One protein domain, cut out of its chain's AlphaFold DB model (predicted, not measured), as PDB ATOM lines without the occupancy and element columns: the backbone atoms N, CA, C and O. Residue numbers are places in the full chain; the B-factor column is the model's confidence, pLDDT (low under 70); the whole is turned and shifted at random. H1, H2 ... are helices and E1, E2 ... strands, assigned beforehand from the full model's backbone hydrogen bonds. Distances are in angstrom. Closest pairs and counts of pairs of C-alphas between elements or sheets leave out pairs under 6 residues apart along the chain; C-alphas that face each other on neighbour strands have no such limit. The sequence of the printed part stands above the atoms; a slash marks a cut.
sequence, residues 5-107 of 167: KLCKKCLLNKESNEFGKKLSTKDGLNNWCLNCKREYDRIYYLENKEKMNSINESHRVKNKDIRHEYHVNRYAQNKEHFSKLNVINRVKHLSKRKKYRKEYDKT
ATOM      1  N   LYS A   5     126.777 180.481 180.424       94.69
ATOM      2  CA  LYS A   5     127.024 181.921 180.397       94.69
ATOM      3  C   LYS A   5     125.710 182.649 180.157       94.69
ATOM      4  O   LYS A   5     124.900 182.248 179.324       94.69
ATOM      5  N   LEU A   6     125.511 183.754 180.867       97.31
ATOM      6  CA  LEU A   6     124.354 184.620 180.686       97.31
ATOM      7  C   LEU A   6     124.503 185.458 179.408       97.31
ATOM      8  O   LEU A   6     125.431 186.264 179.287       97.31
ATOM      9  N   CYS A   7     123.565 185.318 178.471       98.00
ATOM     10  CA  CYS A   7     123.477 186.207 177.317       98.00
ATOM     11  C   CYS A   7     123.015 187.600 177.758       98.00
ATOM     12  O   CYS A   7     121.919 187.757 178.285       98.00
ATOM     13  N   LYS A   8     123.801 188.643 177.476       97.25
ATOM     14  CA  LYS A   8     123.472 190.024 177.879       97.25
ATOM     15  C   LYS A   8     122.341 190.674 177.072       97.25
ATOM     16  O   LYS A   8     121.912 191.761 177.431       97.25
ATOM     17  N   LYS A   9     121.871 190.038 175.990       97.19
ATOM     18  CA  LYS A   9     120.780 190.557 175.148       97.19
ATOM     19  C   LYS A   9     119.425 189.939 175.494       97.19
ATOM     20  O   LYS A   9     118.479 190.683 175.703       97.19
ATOM     21  N   CYS A  10     119.328 188.608 175.550       97.69
ATOM     22  CA  CYS A  10     118.080 187.915 175.906       97.69
ATOM     23  C   CYS A  10     117.980 187.526 177.386       97.69
ATOM     24  O   CYS A  10     116.950 187.007 177.792       97.69
ATOM     25  N   LEU A  11     119.038 187.754 178.176       97.56
ATOM     26  CA  LEU A  11     119.087 187.502 179.622       97.56
ATOM     27  C   LEU A  11     118.850 186.037 180.029       97.56
ATOM     28  O   LEU A  11     118.497 185.755 181.167       97.56
ATOM     29  N   LEU A  12     119.104 185.094 179.117       97.62
ATOM     30  CA  LEU A  12     119.036 183.656 179.387       97.62
ATOM     31  C   LEU A  12     120.431 183.071 179.625       97.62
ATOM     32  O   LEU A  12     121.387 183.436 178.931       97.62
ATOM     33  N   ASN A  13     120.530 182.129 180.566       97.19
ATOM     34  CA  ASN A  13     121.699 181.263 180.694       97.19
ATOM     35  C   ASN A  13     121.733 180.297 179.510       97.19
ATOM     36  O   ASN A  13     120.731 179.666 179.170       97.19
ATOM     37  N   LYS A  14     122.880 180.249 178.847       96.69
ATOM     38  CA  LYS A  14     123.100 179.517 177.606       96.69
ATOM     39  C   LYS A  14     124.404 178.748 177.713       96.69
ATOM     40  O   LYS A  14     125.317 179.169 178.424       96.69
ATOM     41  N   GLU A  15     124.492 177.624 177.026       96.56
ATOM     42  CA  GLU A  15     125.711 176.816 177.027       96.56
ATOM     43  C   GLU A  15     126.843 177.562 176.306       96.56
ATOM     44  O   GLU A  15     126.598 178.348 175.389       96.56
ATOM     45  N   SER A  16     128.101 177.322 176.682       94.94
ATOM     46  CA  SER A  16     129.256 178.013 176.083       94.94
ATOM     47  C   SER A  16     129.349 177.870 174.553       94.94
ATOM     48  O   SER A  16     129.868 178.763 173.883       94.94
ATOM     49  N   ASN A  17     128.804 176.793 173.977       95.62
ATOM     50  CA  ASN A  17     128.738 176.568 172.528       95.62
ATOM     51  C   ASN A  17     127.669 177.415 171.806       95.62
ATOM     52  O   ASN A  17     127.704 177.520 170.580       95.62
ATOM     53  N   GLU A  18     126.744 178.039 172.537       97.19
ATOM     54  CA  GLU A  18     125.750 178.968 171.992       97.19
ATOM     55  C   GLU A  18     126.294 180.397 171.864       97.19
ATOM     56  O   GLU A  18     125.558 181.308 171.481       97.19
ATOM     57  N   PHE A  19     127.579 180.614 172.153       97.75
ATOM     58  CA  PHE A  19     128.268 181.890 171.995       97.75
ATOM     59  C   PHE A  19     129.339 181.793 170.906       97.75
ATOM     60  O   PHE A  19     130.070 180.812 170.797       97.75
ATOM     61  N   GLY A  20     129.454 182.842 170.090       96.12
ATOM     62  CA  GLY A  20     130.544 182.954 169.121       96.12
ATOM     63  C   GLY A  20     131.885 183.224 169.807       96.12
ATOM     64  O   GLY A  20     131.928 183.838 170.874       96.12
ATOM     65  N   LYS A  21     132.988 182.820 169.172       96.56
ATOM     66  CA  LYS A  21     134.342 183.106 169.668       96.56
ATOM     67  C   LYS A  21     134.642 184.607 169.592       96.56
ATOM     68  O   LYS A  21     134.344 185.251 168.587       96.56
ATOM     69  N   LYS A  22     135.259 185.157 170.637       96.56
ATOM     70  CA  LYS A  22     135.763 186.534 170.692       96.56
ATOM     71  C   LYS A  22     137.079 186.556 171.467       96.56
ATOM     72  O   LYS A  22     137.082 186.629 172.686       96.56
ATOM     73  N   LEU A  23     138.197 186.509 170.741       95.56
ATOM     74  CA  LEU A  23     139.543 186.369 171.321       95.56
ATOM     75  C   LEU A  23     139.933 187.506 172.277       95.56
ATOM     76  O   LEU A  23     140.791 187.323 173.126       95.56
ATOM     77  N   SER A  24     139.296 188.671 172.153       95.56
ATOM     78  CA  SER A  24     139.571 189.828 173.004       95.56
ATOM     79  C   SER A  24     138.894 189.766 174.382       95.56
ATOM     80  O   SER A  24     139.021 190.720 175.145       95.56
ATOM     81  N   THR A  25     138.093 188.738 174.691       94.81
ATOM     82  CA  THR A  25     137.451 188.588 176.008       94.81
ATOM     83  C   THR A  25     138.174 187.548 176.850       94.81
ATOM     84  O   THR A  25     138.733 186.589 176.329       94.81
ATOM     85  N   LYS A  26     138.115 187.714 178.177       93.38
ATOM     86  CA  LYS A  26     138.777 186.828 179.148       93.38
ATOM     87  C   LYS A  26     138.418 185.347 178.966       93.38
ATOM     88  O   LYS A  26     139.264 184.487 179.156       93.38
ATOM     89  N   ASP A  27     137.168 185.056 178.617       92.94
ATOM     90  CA  ASP A  27     136.652 183.700 178.409       92.94
ATOM     91  C   ASP A  27     136.640 183.264 176.935       92.94
ATOM     92  O   ASP A  27     136.175 182.172 176.617       92.94
ATOM     93  N   GLY A  28     137.107 184.119 176.019       95.75
ATOM     94  CA  GLY A  28     137.123 183.851 174.585       95.75
ATOM     95  C   GLY A  28     135.742 183.784 173.923       95.75
ATOM     96  O   GLY A  28     135.656 183.364 172.764       95.75
ATOM     97  N   LEU A  29     134.661 184.173 174.613       96.69
ATOM     98  CA  LEU A  29     133.282 184.092 174.125       96.69
ATOM     99  C   LEU A  29     132.597 185.458 174.061       96.69
ATOM    100  O   LEU A  29     132.764 186.331 174.915       96.69
ATOM    101  N   ASN A  30     131.720 185.618 173.073       96.69
ATOM    102  CA  ASN A  30     130.871 186.795 172.931       96.69
ATOM    103  C   ASN A  30     129.966 186.995 174.170       96.69
ATOM    104  O   ASN A  30     129.706 186.067 174.936       96.69
ATOM    105  N   ASN A  31     129.497 188.222 174.396       96.56
ATOM    106  CA  ASN A  31     128.544 188.534 175.466       96.56
ATOM    107  C   ASN A  31     127.087 188.269 175.047       96.56
ATOM    108  O   ASN A  31     126.208 188.192 175.908       96.56
ATOM    109  N   TRP A  32     126.824 188.120 173.747       98.06
ATOM    110  CA  TRP A  32     125.528 187.737 173.191       98.06
ATOM    111  C   TRP A  32     125.576 186.322 172.619       98.06
ATOM    112  O   TRP A  32     126.569 185.925 172.004       98.06
ATOM    113  N   CYS A  33     124.486 185.573 172.788       97.88
ATOM    114  CA  CYS A  33     124.343 184.272 172.146       97.88
ATOM    115  C   CYS A  33     124.262 184.426 170.618       97.88
ATOM    116  O   CYS A  33     123.940 185.498 170.094       97.88
ATOM    117  N   LEU A  34     124.526 183.340 169.895       98.06
ATOM    118  CA  LEU A  34     124.547 183.300 168.434       98.06
ATOM    119  C   LEU A  34     123.236 183.800 167.817       98.06
ATOM    120  O   LEU A  34     123.281 184.508 166.819       98.06
ATOM    121  N   ASN A  35     122.084 183.497 168.420       98.00
ATOM    122  CA  ASN A  35     120.786 183.954 167.914       98.00
ATOM    123  C   ASN A  35     120.640 185.475 168.018       98.00
ATOM    124  O   ASN A  35     120.346 186.131 167.023       98.00
ATOM    125  N   CYS A  36     120.929 186.048 169.190       98.25
ATOM    126  CA  CYS A  36     120.913 187.499 169.376       98.25
ATOM    127  C   CYS A  36     121.927 188.203 168.470       98.25
ATOM    128  O   CYS A  36     121.629 189.264 167.928       98.25
ATOM    129  N   LYS A  37     123.114 187.611 168.281       97.81
ATOM    130  CA  LYS A  37     124.141 188.163 167.395       97.81
ATOM    131  C   LYS A  37     123.702 188.145 165.931       97.81
ATOM    132  O   LYS A  37     123.847 189.160 165.264       97.81
ATOM    133  N   ARG A  38     123.137 187.033 165.452       97.75
ATOM    134  CA  ARG A  38     122.610 186.918 164.081       97.75
ATOM    135  C   ARG A  38     121.503 187.925 163.819       97.75
ATOM    136  O   ARG A  38     121.510 188.552 162.768       97.75
ATOM    137  N   GLU A  39     120.584 188.089 164.764       98.06
ATOM    138  CA  GLU A  39     119.486 189.038 164.602       98.06
ATOM    139  C   GLU A  39     119.991 190.481 164.568       98.06
ATOM    140  O   GLU A  39     119.615 191.246 163.683       98.06
ATOM    141  N   TYR A  40     120.919 190.828 165.462       97.38
ATOM    142  CA  TYR A  40     121.591 192.122 165.412       97.38
ATOM    143  C   TYR A  40     122.313 192.345 164.077       97.38
ATOM    144  O   TYR A  40     122.152 193.396 163.468       97.38
ATOM    145  N   ASP A  41     123.078 191.360 163.597       96.50
ATOM    146  CA  ASP A  41     123.815 191.469 162.332       96.50
ATOM    147  C   ASP A  41     122.879 191.616 161.134       96.50
ATOM    148  O   ASP A  41     123.176 192.370 160.209       96.50
ATOM    149  N   ARG A  42     121.734 190.927 161.161       97.75
ATOM    150  CA  ARG A  42     120.689 191.037 160.142       97.75
ATOM    151  C   ARG A  42     120.114 192.448 160.105       97.75
ATOM    152  O   ARG A  42     120.045 193.030 159.026       97.75
ATOM    153  N   ILE A  43     119.725 192.993 161.259       97.50
ATOM    154  CA  ILE A  43     119.191 194.358 161.372       97.50
ATOM    155  C   ILE A  43     120.246 195.372 160.921       97.50
ATOM    156  O   ILE A  43     119.987 196.145 160.005       97.50
ATOM    157  N   TYR A  44     121.465 195.283 161.460       96.88
ATOM    158  CA  TYR A  44     122.575 196.161 161.093       96.88
ATOM    159  C   TYR A  44     122.849 196.136 159.584       96.88
ATOM    160  O   TYR A  44     123.012 197.187 158.965       96.88
ATOM    161  N   TYR A  45     122.877 194.949 158.970       95.94
ATOM    162  CA  TYR A  45     123.059 194.814 157.527       95.94
ATOM    163  C   TYR A  45     121.923 195.469 156.739       95.94
ATOM    164  O   TYR A  45     122.201 196.141 155.752       95.94
ATOM    165  N   LEU A  46     120.663 195.284 157.149       97.38
ATOM    166  CA  LEU A  46     119.511 195.876 156.467       97.38
ATOM    167  C   LEU A  46     119.526 197.404 156.557       97.38
ATOM    168  O   LEU A  46     119.393 198.064 155.528       97.38
ATOM    169  N   GLU A  47     119.764 197.952 157.747       97.50
ATOM    170  CA  GLU A  47     119.837 199.399 157.989       97.50
ATOM    171  C   GLU A  47     121.006 200.057 157.245       97.50
ATOM    172  O   GLU A  47     120.908 201.197 156.804       97.50
ATOM    173  N   ASN A  48     122.115 199.334 157.059       97.31
ATOM    174  CA  ASN A  48     123.321 199.857 156.413       97.31
ATOM    175  C   ASN A  48     123.515 199.340 154.982       97.31
ATOM    176  O   ASN A  48     124.577 199.557 154.392       97.31
ATOM    177  N   LYS A  49     122.520 198.657 154.404       96.62
ATOM    178  CA  LYS A  49     122.652 197.959 153.117       96.62
ATOM    179  C   LYS A  49     123.103 198.896 152.004       96.62
ATOM    180  O   LYS A  49     124.022 198.568 151.258       96.62
ATOM    181  N   GLU A  50     122.482 200.066 151.903       96.56
ATOM    182  CA  GLU A  50     122.794 201.044 150.859       96.56
ATOM    183  C   GLU A  50     124.209 201.598 151.005       96.56
ATOM    184  O   GLU A  50     124.973 201.609 150.040       96.56
ATOM    185  N   LYS A  51     124.604 201.951 152.231       96.12
ATOM    186  CA  LYS A  51     125.965 202.397 152.540       96.12
ATOM    187  C   LYS A  51     126.998 201.329 152.184       96.12
ATOM    188  O   LYS A  51     127.991 201.628 151.525       96.12
ATOM    189  N   MET A  52     126.758 200.079 152.578       94.56
ATOM    190  CA  MET A  52     127.649 198.956 152.272       94.56
ATOM    191  C   MET A  52     127.731 198.705 150.765       94.56
ATOM    192  O   MET A  52     128.823 198.498 150.239       94.56
ATOM    193  N   ASN A  53     126.609 198.794 150.050       95.31
ATOM    194  CA  ASN A  53     126.584 198.692 148.593       95.31
ATOM    195  C   ASN A  53     127.376 199.823 147.935       95.31
ATOM    196  O   ASN A  53     128.176 199.545 147.048       95.31
ATOM    197  N   SER A  54     127.223 201.065 148.396       96.31
ATOM    198  CA  SER A  54     127.987 202.210 147.889       96.31
ATOM    199  C   SER A  54     129.492 202.052 148.128       96.31
ATOM    200  O   SER A  54     130.292 202.357 147.245       96.31
ATOM    201  N   ILE A  55     129.896 201.558 149.302       95.62
ATOM    202  CA  ILE A  55     131.306 201.281 149.615       95.62
ATOM    203  C   ILE A  55     131.838 200.164 148.714       95.62
ATOM    204  O   ILE A  55     132.900 200.319 148.112       95.62
ATOM    205  N   ASN A  56     131.093 199.065 148.580       94.31
ATOM    206  CA  ASN A  56     131.457 197.940 147.719       94.31
ATOM    207  C   ASN A  56     131.562 198.365 146.252       94.31
ATOM    208  O   ASN A  56     132.483 197.940 145.556       94.31
ATOM    209  N   GLU A  57     130.656 199.228 145.791       96.12
ATOM    210  CA  GLU A  57     130.680 199.801 144.450       96.12
ATOM    211  C   GLU A  57     131.925 200.658 144.243       96.12
ATOM    212  O   GLU A  57     132.697 200.414 143.317       96.12
ATOM    213  N   SER A  58     132.187 201.600 145.154       95.94
ATOM    214  CA  SER A  58     133.403 202.414 145.118       95.94
ATOM    215  C   SER A  58     134.656 201.535 145.115       95.94
ATOM    216  O   SER A  58     135.596 201.812 144.373       95.94
ATOM    217  N   HIS A  59     134.699 200.477 145.926       95.31
ATOM    218  CA  HIS A  59     135.811 199.528 145.931       95.31
ATOM    219  C   HIS A  59     135.941 198.793 144.597       95.31
ATOM    220  O   HIS A  59     137.057 198.622 144.108       95.31
ATOM    221  N   ARG A  60     134.826 198.367 143.998       93.50
ATOM    222  CA  ARG A  60     134.809 197.682 142.702       93.50
ATOM    223  C   ARG A  60     135.336 198.577 141.587       93.50
ATOM    224  O   ARG A  60     136.112 198.097 140.768       93.50
ATOM    225  N   VAL A  61     134.932 199.846 141.569       95.19
ATOM    226  CA  VAL A  61     135.372 200.828 140.569       95.19
ATOM    227  C   VAL A  61     136.849 201.160 140.757       95.19
ATOM    228  O   VAL A  61     137.621 201.001 139.817       95.19
ATOM    229  N   LYS A  62     137.267 201.528 141.975       95.25
ATOM    230  CA  LYS A  62     138.665 201.891 142.272       95.25
ATOM    231  C   LYS A  62     139.652 200.758 141.992       95.25
ATOM    232  O   LYS A  62     140.771 201.017 141.578       95.25
ATOM    233  N   ASN A  63     139.240 199.506 142.201       95.12
ATOM    234  CA  ASN A  63     140.100 198.335 142.007       95.12
ATOM    235  C   ASN A  63     139.814 197.584 140.698       95.12
ATOM    236  O   ASN A  63     140.231 196.431 140.558       95.12
ATOM    237  N   LYS A  64     139.078 198.185 139.753       94.44
ATOM    238  CA  LYS A  64     138.703 197.530 138.492       94.44
ATOM    239  C   LYS A  64     139.937 197.049 137.729       94.44
ATOM    240  O   LYS A  64     139.980 195.885 137.326       94.44
ATOM    241  N   ASP A  65     140.934 197.916 137.594       95.06
ATOM    242  CA  ASP A  65     142.134 197.636 136.806       95.06
ATOM    243  C   ASP A  65     143.051 196.647 137.524       95.06
ATOM    244  O   ASP A  65     143.454 195.658 136.924       95.06
ATOM    245  N   ILE A  66     143.245 196.802 138.838       95.44
ATOM    246  CA  ILE A  66     144.001 195.848 139.671       95.44
ATOM    247  C   ILE A  66     143.397 194.443 139.571       95.44
ATOM    248  O   ILE A  66     144.098 193.442 139.429       95.44
ATOM    249  N   ARG A  67     142.064 194.341 139.624       93.38
ATOM    250  CA  ARG A  67     141.370 193.059 139.496       93.38
ATOM    251  C   ARG A  67     141.516 192.482 138.091       93.38
ATOM    252  O   ARG A  67     141.680 191.269 137.951       93.38
ATOM    253  N   HIS A  68     141.426 193.324 137.064       94.50
ATOM    254  CA  HIS A  68     141.652 192.908 135.688       94.50
ATOM    255  C   HIS A  68     143.073 192.365 135.513       94.50
ATOM    256  O   HIS A  68     143.231 191.231 135.070       94.50
ATOM    257  N   GLU A  69     144.077 193.117 135.958       96.44
ATOM    258  CA  GLU A  69     145.486 192.741 135.923       96.44
ATOM    259  C   GLU A  69     145.739 191.426 136.671       96.44
ATOM    260  O   GLU A  69     146.326 190.500 136.115       96.44
ATOM    261  N   TYR A  70     145.201 191.276 137.886       95.31
ATOM    262  CA  TYR A  70     145.270 190.022 138.637       95.31
ATOM    263  C   TYR A  70     144.715 188.836 137.835       95.31
ATOM    264  O   TYR A  70     145.331 187.770 137.780       95.31
ATOM    265  N   HIS A  71     143.551 188.998 137.197       93.31
ATOM    266  CA  HIS A  71     142.948 187.937 136.393       93.31
ATOM    267  C   HIS A  71     143.757 187.625 135.130       93.31
ATOM    268  O   HIS A  71     143.912 186.446 134.803       93.31
ATOM    269  N   VAL A  72     144.289 188.647 134.454       95.44
ATOM    270  CA  VAL A  72     145.171 188.495 133.289       95.44
ATOM    271  C   VAL A  72     146.429 187.724 133.682       95.44
ATOM    272  O   VAL A  72     146.719 186.691 133.077       95.44
ATOM    273  N   ASN A  73     147.109 188.142 134.750       96.00
ATOM    274  CA  ASN A  73     148.323 187.497 135.248       96.00
ATOM    275  C   ASN A  73     148.056 186.057 135.697       96.00
ATOM    276  O   ASN A  73     148.769 185.137 135.291       96.00
ATOM    277  N   ARG A  74     146.972 185.824 136.449       96.12
ATOM    278  CA  ARG A  74     146.558 184.475 136.857       96.12
ATOM    279  C   ARG A  74     146.317 183.576 135.646       96.12
ATOM    280  O   ARG A  74     146.724 182.416 135.667       96.12
ATOM    281  N   TYR A  75     145.649 184.084 134.609       93.50
ATOM    282  CA  TYR A  75     145.397 183.323 133.388       93.50
ATOM    283  C   TYR A  75     146.689 183.023 132.627       93.50
ATOM    284  O   TYR A  75     146.893 181.881 132.220       93.50
ATOM    285  N   ALA A  76     147.577 184.010 132.484       94.38
ATOM    286  CA  ALA A  76     148.858 183.857 131.804       94.38
ATOM    287  C   ALA A  76     149.747 182.801 132.482       94.38
ATOM    288  O   ALA A  76     150.232 181.890 131.815       94.38
ATOM    289  N   GLN A  77     149.875 182.862 133.811       96.00
ATOM    290  CA  GLN A  77     150.670 181.913 134.601       96.00
ATOM    291  C   GLN A  77     150.100 180.487 134.593       96.00
ATOM    292  O   GLN A  77     150.840 179.524 134.751       96.00
ATOM    293  N   ASN A  78     148.787 180.334 134.401       95.88
ATOM    294  CA  ASN A  78     148.093 179.044 134.489       95.88
ATOM    295  C   ASN A  78     147.430 178.649 133.160       95.88
ATOM    296  O   ASN A  78     146.408 177.955 133.143       95.88
ATOM    297  N   LYS A  79     147.989 179.102 132.032       93.44
ATOM    298  CA  LYS A  79     147.386 178.952 130.698       93.44
ATOM    299  C   LYS A  79     147.031 177.500 130.372       93.44
ATOM    300  O   LYS A  79     145.945 177.229 129.862       93.44
ATOM    301  N   GLU A  80     147.919 176.560 130.691       93.00
ATOM    302  CA  GLU A  80     147.699 175.135 130.426       93.00
ATOM    303  C   GLU A  80     146.543 174.566 131.262       93.00
ATOM    304  O   GLU A  80     145.664 173.885 130.730       93.00
ATOM    305  N   HIS A  81     146.493 174.901 132.553       93.94
ATOM    306  CA  HIS A  81     145.412 174.492 133.448       93.94
ATOM    307  C   HIS A  81     144.051 174.982 132.936       93.94
ATOM    308  O   HIS A  81     143.107 174.197 132.820       93.94
ATOM    309  N   PHE A  82     143.957 176.260 132.555       92.25
ATOM    310  CA  PHE A  82     142.721 176.812 132.003       92.25
ATOM    311  C   PHE A  82     142.362 176.214 130.643       92.25
ATOM    312  O   PHE A  82     141.184 175.974 130.387       92.25
ATOM    313  N   SER A  83     143.344 175.916 129.790       91.12
ATOM    314  CA  SER A  83     143.110 175.217 128.522       91.12
ATOM    315  C   SER A  83     142.475 173.839 128.749       91.12
ATOM    316  O   SER A  83     141.424 173.539 128.178       91.12
ATOM    317  N   LYS A  84     143.034 173.038 129.669       94.12
ATOM    318  CA  LYS A  84     142.485 171.724 130.046       94.12
ATOM    319  C   LYS A  84     141.062 171.843 130.595       94.12
ATOM    320  O   LYS A  84     140.159 171.142 130.136       94.12
ATOM    321  N   LEU A  85     140.829 172.780 131.517       92.88
ATOM    322  CA  LEU A  85     139.490 173.041 132.052       92.88
ATOM    323  C   LEU A  85     138.500 173.482 130.970       92.88
ATOM    324  O   LEU A  85     137.346 173.057 130.991       92.88
ATOM    325  N   ASN A  86     138.927 174.302 130.009       89.31
ATOM    326  CA  ASN A  86     138.079 174.750 128.907       89.31
ATOM    327  C   ASN A  86     137.627 173.581 128.023       89.31
ATOM    328  O   ASN A  86     136.458 173.535 127.637       89.31
ATOM    329  N   VAL A  87     138.512 172.618 127.742       91.25
ATOM    330  CA  VAL A  87     138.158 171.391 127.008       91.25
ATOM    331  C   VAL A  87     137.125 170.580 127.791       91.25
ATOM    332  O   VAL A  87     136.066 170.257 127.249       91.25
ATOM    333  N   ILE A  88     137.375 170.334 129.081       93.75
ATOM    334  CA  ILE A  88     136.453 169.594 129.957       93.75
ATOM    335  C   ILE A  88     135.085 170.281 130.004       93.75
ATOM    336  O   ILE A  88     134.058 169.638 129.792       93.75
ATOM    337  N   ASN A  89     135.051 171.600 130.211       90.88
ATOM    338  CA  ASN A  89     133.811 172.375 130.261       90.88
ATOM    339  C   ASN A  89     133.059 172.358 128.924       90.88
ATOM    340  O   ASN A  89     131.829 172.268 128.915       90.88
ATOM    341  N   ARG A  90     133.774 172.409 127.790       86.81
ATOM    342  CA  ARG A  90     133.171 172.315 126.452       86.81
ATOM    343  C   ARG A  90     132.476 170.969 126.250       86.81
ATOM    344  O   ARG A  90     131.372 170.955 125.712       86.81
ATOM    345  N   VAL A  91     133.089 169.870 126.693       91.06
ATOM    346  CA  VAL A  91     132.504 168.521 126.612       91.06
ATOM    347  C   VAL A  91     131.335 168.382 127.589       91.06
ATOM    348  O   VAL A  91     130.229 168.034 127.177       91.06
ATOM    349  N   LYS A  92     131.540 168.754 128.858       93.19
ATOM    350  CA  LYS A  92     130.532 168.678 129.928       93.19
ATOM    351  C   LYS A  92     129.242 169.424 129.580       93.19
ATOM    352  O   LYS A  92     128.154 168.977 129.927       93.19
ATOM    353  N   HIS A  93     129.350 170.557 128.888       91.94
ATOM    354  CA  HIS A  93     128.212 171.404 128.530       91.94
ATOM    355  C   HIS A  93     127.885 171.398 127.030       91.94
ATOM    356  O   HIS A  93     127.228 172.320 126.537       91.94
ATOM    357  N   LEU A  94     128.303 170.360 126.296       89.56
ATOM    358  CA  LEU A  94     128.131 170.273 124.844       89.56
ATOM    359  C   LEU A  94     126.661 170.386 124.414       89.56
ATOM    360  O   LEU A  94     126.342 171.154 123.506       89.56
ATOM    361  N   SER A  95     125.759 169.652 125.073       91.00
ATOM    362  CA  SER A  95     124.322 169.651 124.763       91.00
ATOM    363  C   SER A  95     123.694 171.032 124.972       91.00
ATOM    364  O   SER A  95     123.050 171.567 124.068       91.00
ATOM    365  N   LYS A  96     123.966 171.659 126.124       92.25
ATOM    366  CA  LYS A  96     123.504 173.013 126.457       92.25
ATOM    367  C   LYS A  96     124.026 174.044 125.456       92.25
ATOM    368  O   LYS A  96     123.262 174.884 124.992       92.25
ATOM    369  N   ARG A  97     125.302 173.953 125.071       88.19
ATOM    370  CA  ARG A  97     125.920 174.858 124.094       88.19
ATOM    371  C   ARG A  97     125.329 174.687 122.693       88.19
ATOM    372  O   ARG A  97     125.087 175.686 122.022       88.19
ATOM    373  N   LYS A  98     125.054 173.449 122.261       90.50
ATOM    374  CA  LYS A  98     124.359 173.170 120.991       90.50
ATOM    375  C   LYS A  98     122.950 173.764 120.983       90.50
ATOM    376  O   LYS A  98     122.578 174.396 120.000       90.50
ATOM    377  N   LYS A  99     122.191 173.596 122.073       94.75
ATOM    378  CA  LYS A  99     120.850 174.184 122.224       94.75
ATOM    379  C   LYS A  99     120.906 175.712 122.147       94.75
ATOM    380  O   LYS A  99     120.243 176.292 121.299       94.75
ATOM    381  N   TYR A 100     121.773 176.328 122.951       93.00
ATOM    382  CA  TYR A 100     121.960 177.778 122.959       93.00
ATOM    383  C   TYR A 100     122.348 178.323 121.580       93.00
ATOM    384  O   TYR A 100     121.780 179.311 121.137       93.00
ATOM    385  N   ARG A 101     123.273 177.663 120.864       91.38
ATOM    386  CA  ARG A 101     123.642 178.074 119.500       91.38
ATOM    387  C   ARG A 101     122.433 178.038 118.558       91.38
ATOM    388  O   ARG A 101     122.176 179.029 117.897       91.38
ATOM    389  N   LYS A 102     121.650 176.951 118.563       93.62
ATOM    390  CA  LYS A 102     120.432 176.850 117.736       93.62
ATOM    391  C   LYS A 102     119.404 177.941 118.045       93.62
ATOM    392  O   LYS A 102     118.662 178.337 117.154       93.62
ATOM    393  N   GLU A 103     119.305 178.372 119.299       96.38
ATOM    394  CA  GLU A 103     118.420 179.470 119.705       96.38
ATOM    395  C   GLU A 103     118.981 180.824 119.262       96.38
ATOM    396  O   GLU A 103     118.256 181.616 118.666       96.38
ATOM    397  N   TYR A 104     120.279 181.057 119.471       94.38
ATOM    398  CA  TYR A 104     120.973 182.274 119.054       94.38
ATOM    399  C   TYR A 104     120.897 182.495 117.540       94.38
ATOM    400  O   TYR A 104     120.581 183.601 117.112       94.38
ATOM    401  N   ASP A 105     121.097 181.450 116.735       93.00
ATOM    402  CA  ASP A 105     121.070 181.527 115.267       93.00
ATOM    403  C   ASP A 105     119.701 181.987 114.719       93.00
ATOM    404  O   ASP A 105     119.618 182.504 113.607       93.00
ATOM    405  N   LYS A 106     118.618 181.841 115.500       95.44
ATOM    406  CA  LYS A 106     117.272 182.323 115.135       95.44
ATOM    407  C   LYS A 106     117.068 183.810 115.419       95.44
ATOM    408  O   LYS A 106     116.157 184.410 114.848       95.44
ATOM    409  N   THR A 107     117.867 184.385 116.315       97.31
ATOM    410  CA  THR A 107     117.795 185.810 116.655       97.31
ATOM    411  C   THR A 107     118.281 186.661 115.488       97.31
ATOM    412  O   THR A 107     119.067 186.199 114.661       97.31
TER     413      THR A 107
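AT A GLANCE: This is residues 5 to 107 of the 167 residues of an uncharacterized protein of Epsilonproteobacteria bacterium (UniProt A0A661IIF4). A small head, made of residues 5 to 33 with the strands E1, E2 and E3, stands at one end of a long open arm of five helices set end to end. The arm, H1 to H5, turns a corner at each short joint and winds like one wide turn of a coil round an empty middle, with no helix touching another. The printed part has 103 residues with three named strands followed by five named helices, in the order E1, E2, E3, H1, H2, H3, H4, H5; E2 and E3 form an antiparallel hairpin, and the class is mostly helix. The whole is extended, with a radius of gyration of the C-alphas of 24.4 A, and elongated, spanning 64 by 33 by 31 A.

HOW THE PARTS SIT: Residues 5 to 6 pair antiparallel with residues 13 to 14 of E1, residues 13 to 15, which pairs with no named strand. E2, residues 19 to 21, and E3, residues 29 to 33, are antiparallel neighbours at 146 degrees, a hairpin, with N 30 and O 20 within hydrogen-bond range at 2.8 A. The closest C-alphas of E1 and E3 are those of Lys 14 and Cys 33, 7.3 A apart. H1, residues 34 to 47, follows E3 by a tight link with 0 residues between them; its closest C-alpha to E2 is that of Leu 34, 5.3 A from that of Phe 19. H1 and H2, residues 49 to 62, meet only through their link, and so do H2 and H3, residues 64 to 77. H3 and H4, residues 79 to 92, are close but not clearly touching and about perpendicular at 90 degrees, their closest C-alphas being those of Tyr 75 and Phe 82, 7.2 A apart. H4 and H5, residues 94 to 104, meet only through their link. H1 and H5 are apart. In H1, H2, H3, H4 and H5 every O i to N i+4 pair is within hydrogen-bond range.

IN THESE COORDINATES: E1 begins at C-alpha 13, at (121.699, 181.263, 180.694). E3, the longest strand, measures 9.2 A. H1 begins at C-alpha 34, at (124.547, 183.300, 168.434), and measures 19.8 A; H2 measures 19.7 A, H3 20.1 A, H4 19.8 A and H5 15.1 A. H5 ends at C-alpha 104, at (120.973, 182.274, 119.054).

THE WHOLE: The two C-alphas farthest apart are those of Lys 26 and Lys 106, 67.7 A. Residues 41 to 73, 76 to 81 and 84 to 107 stand free. The printed part has no cut and no long link; the link from E2 to E3, with 7 residues, is short, and the others are tight. The mean pLDDT of the printed part is 95.1, and no printed residue is under 70.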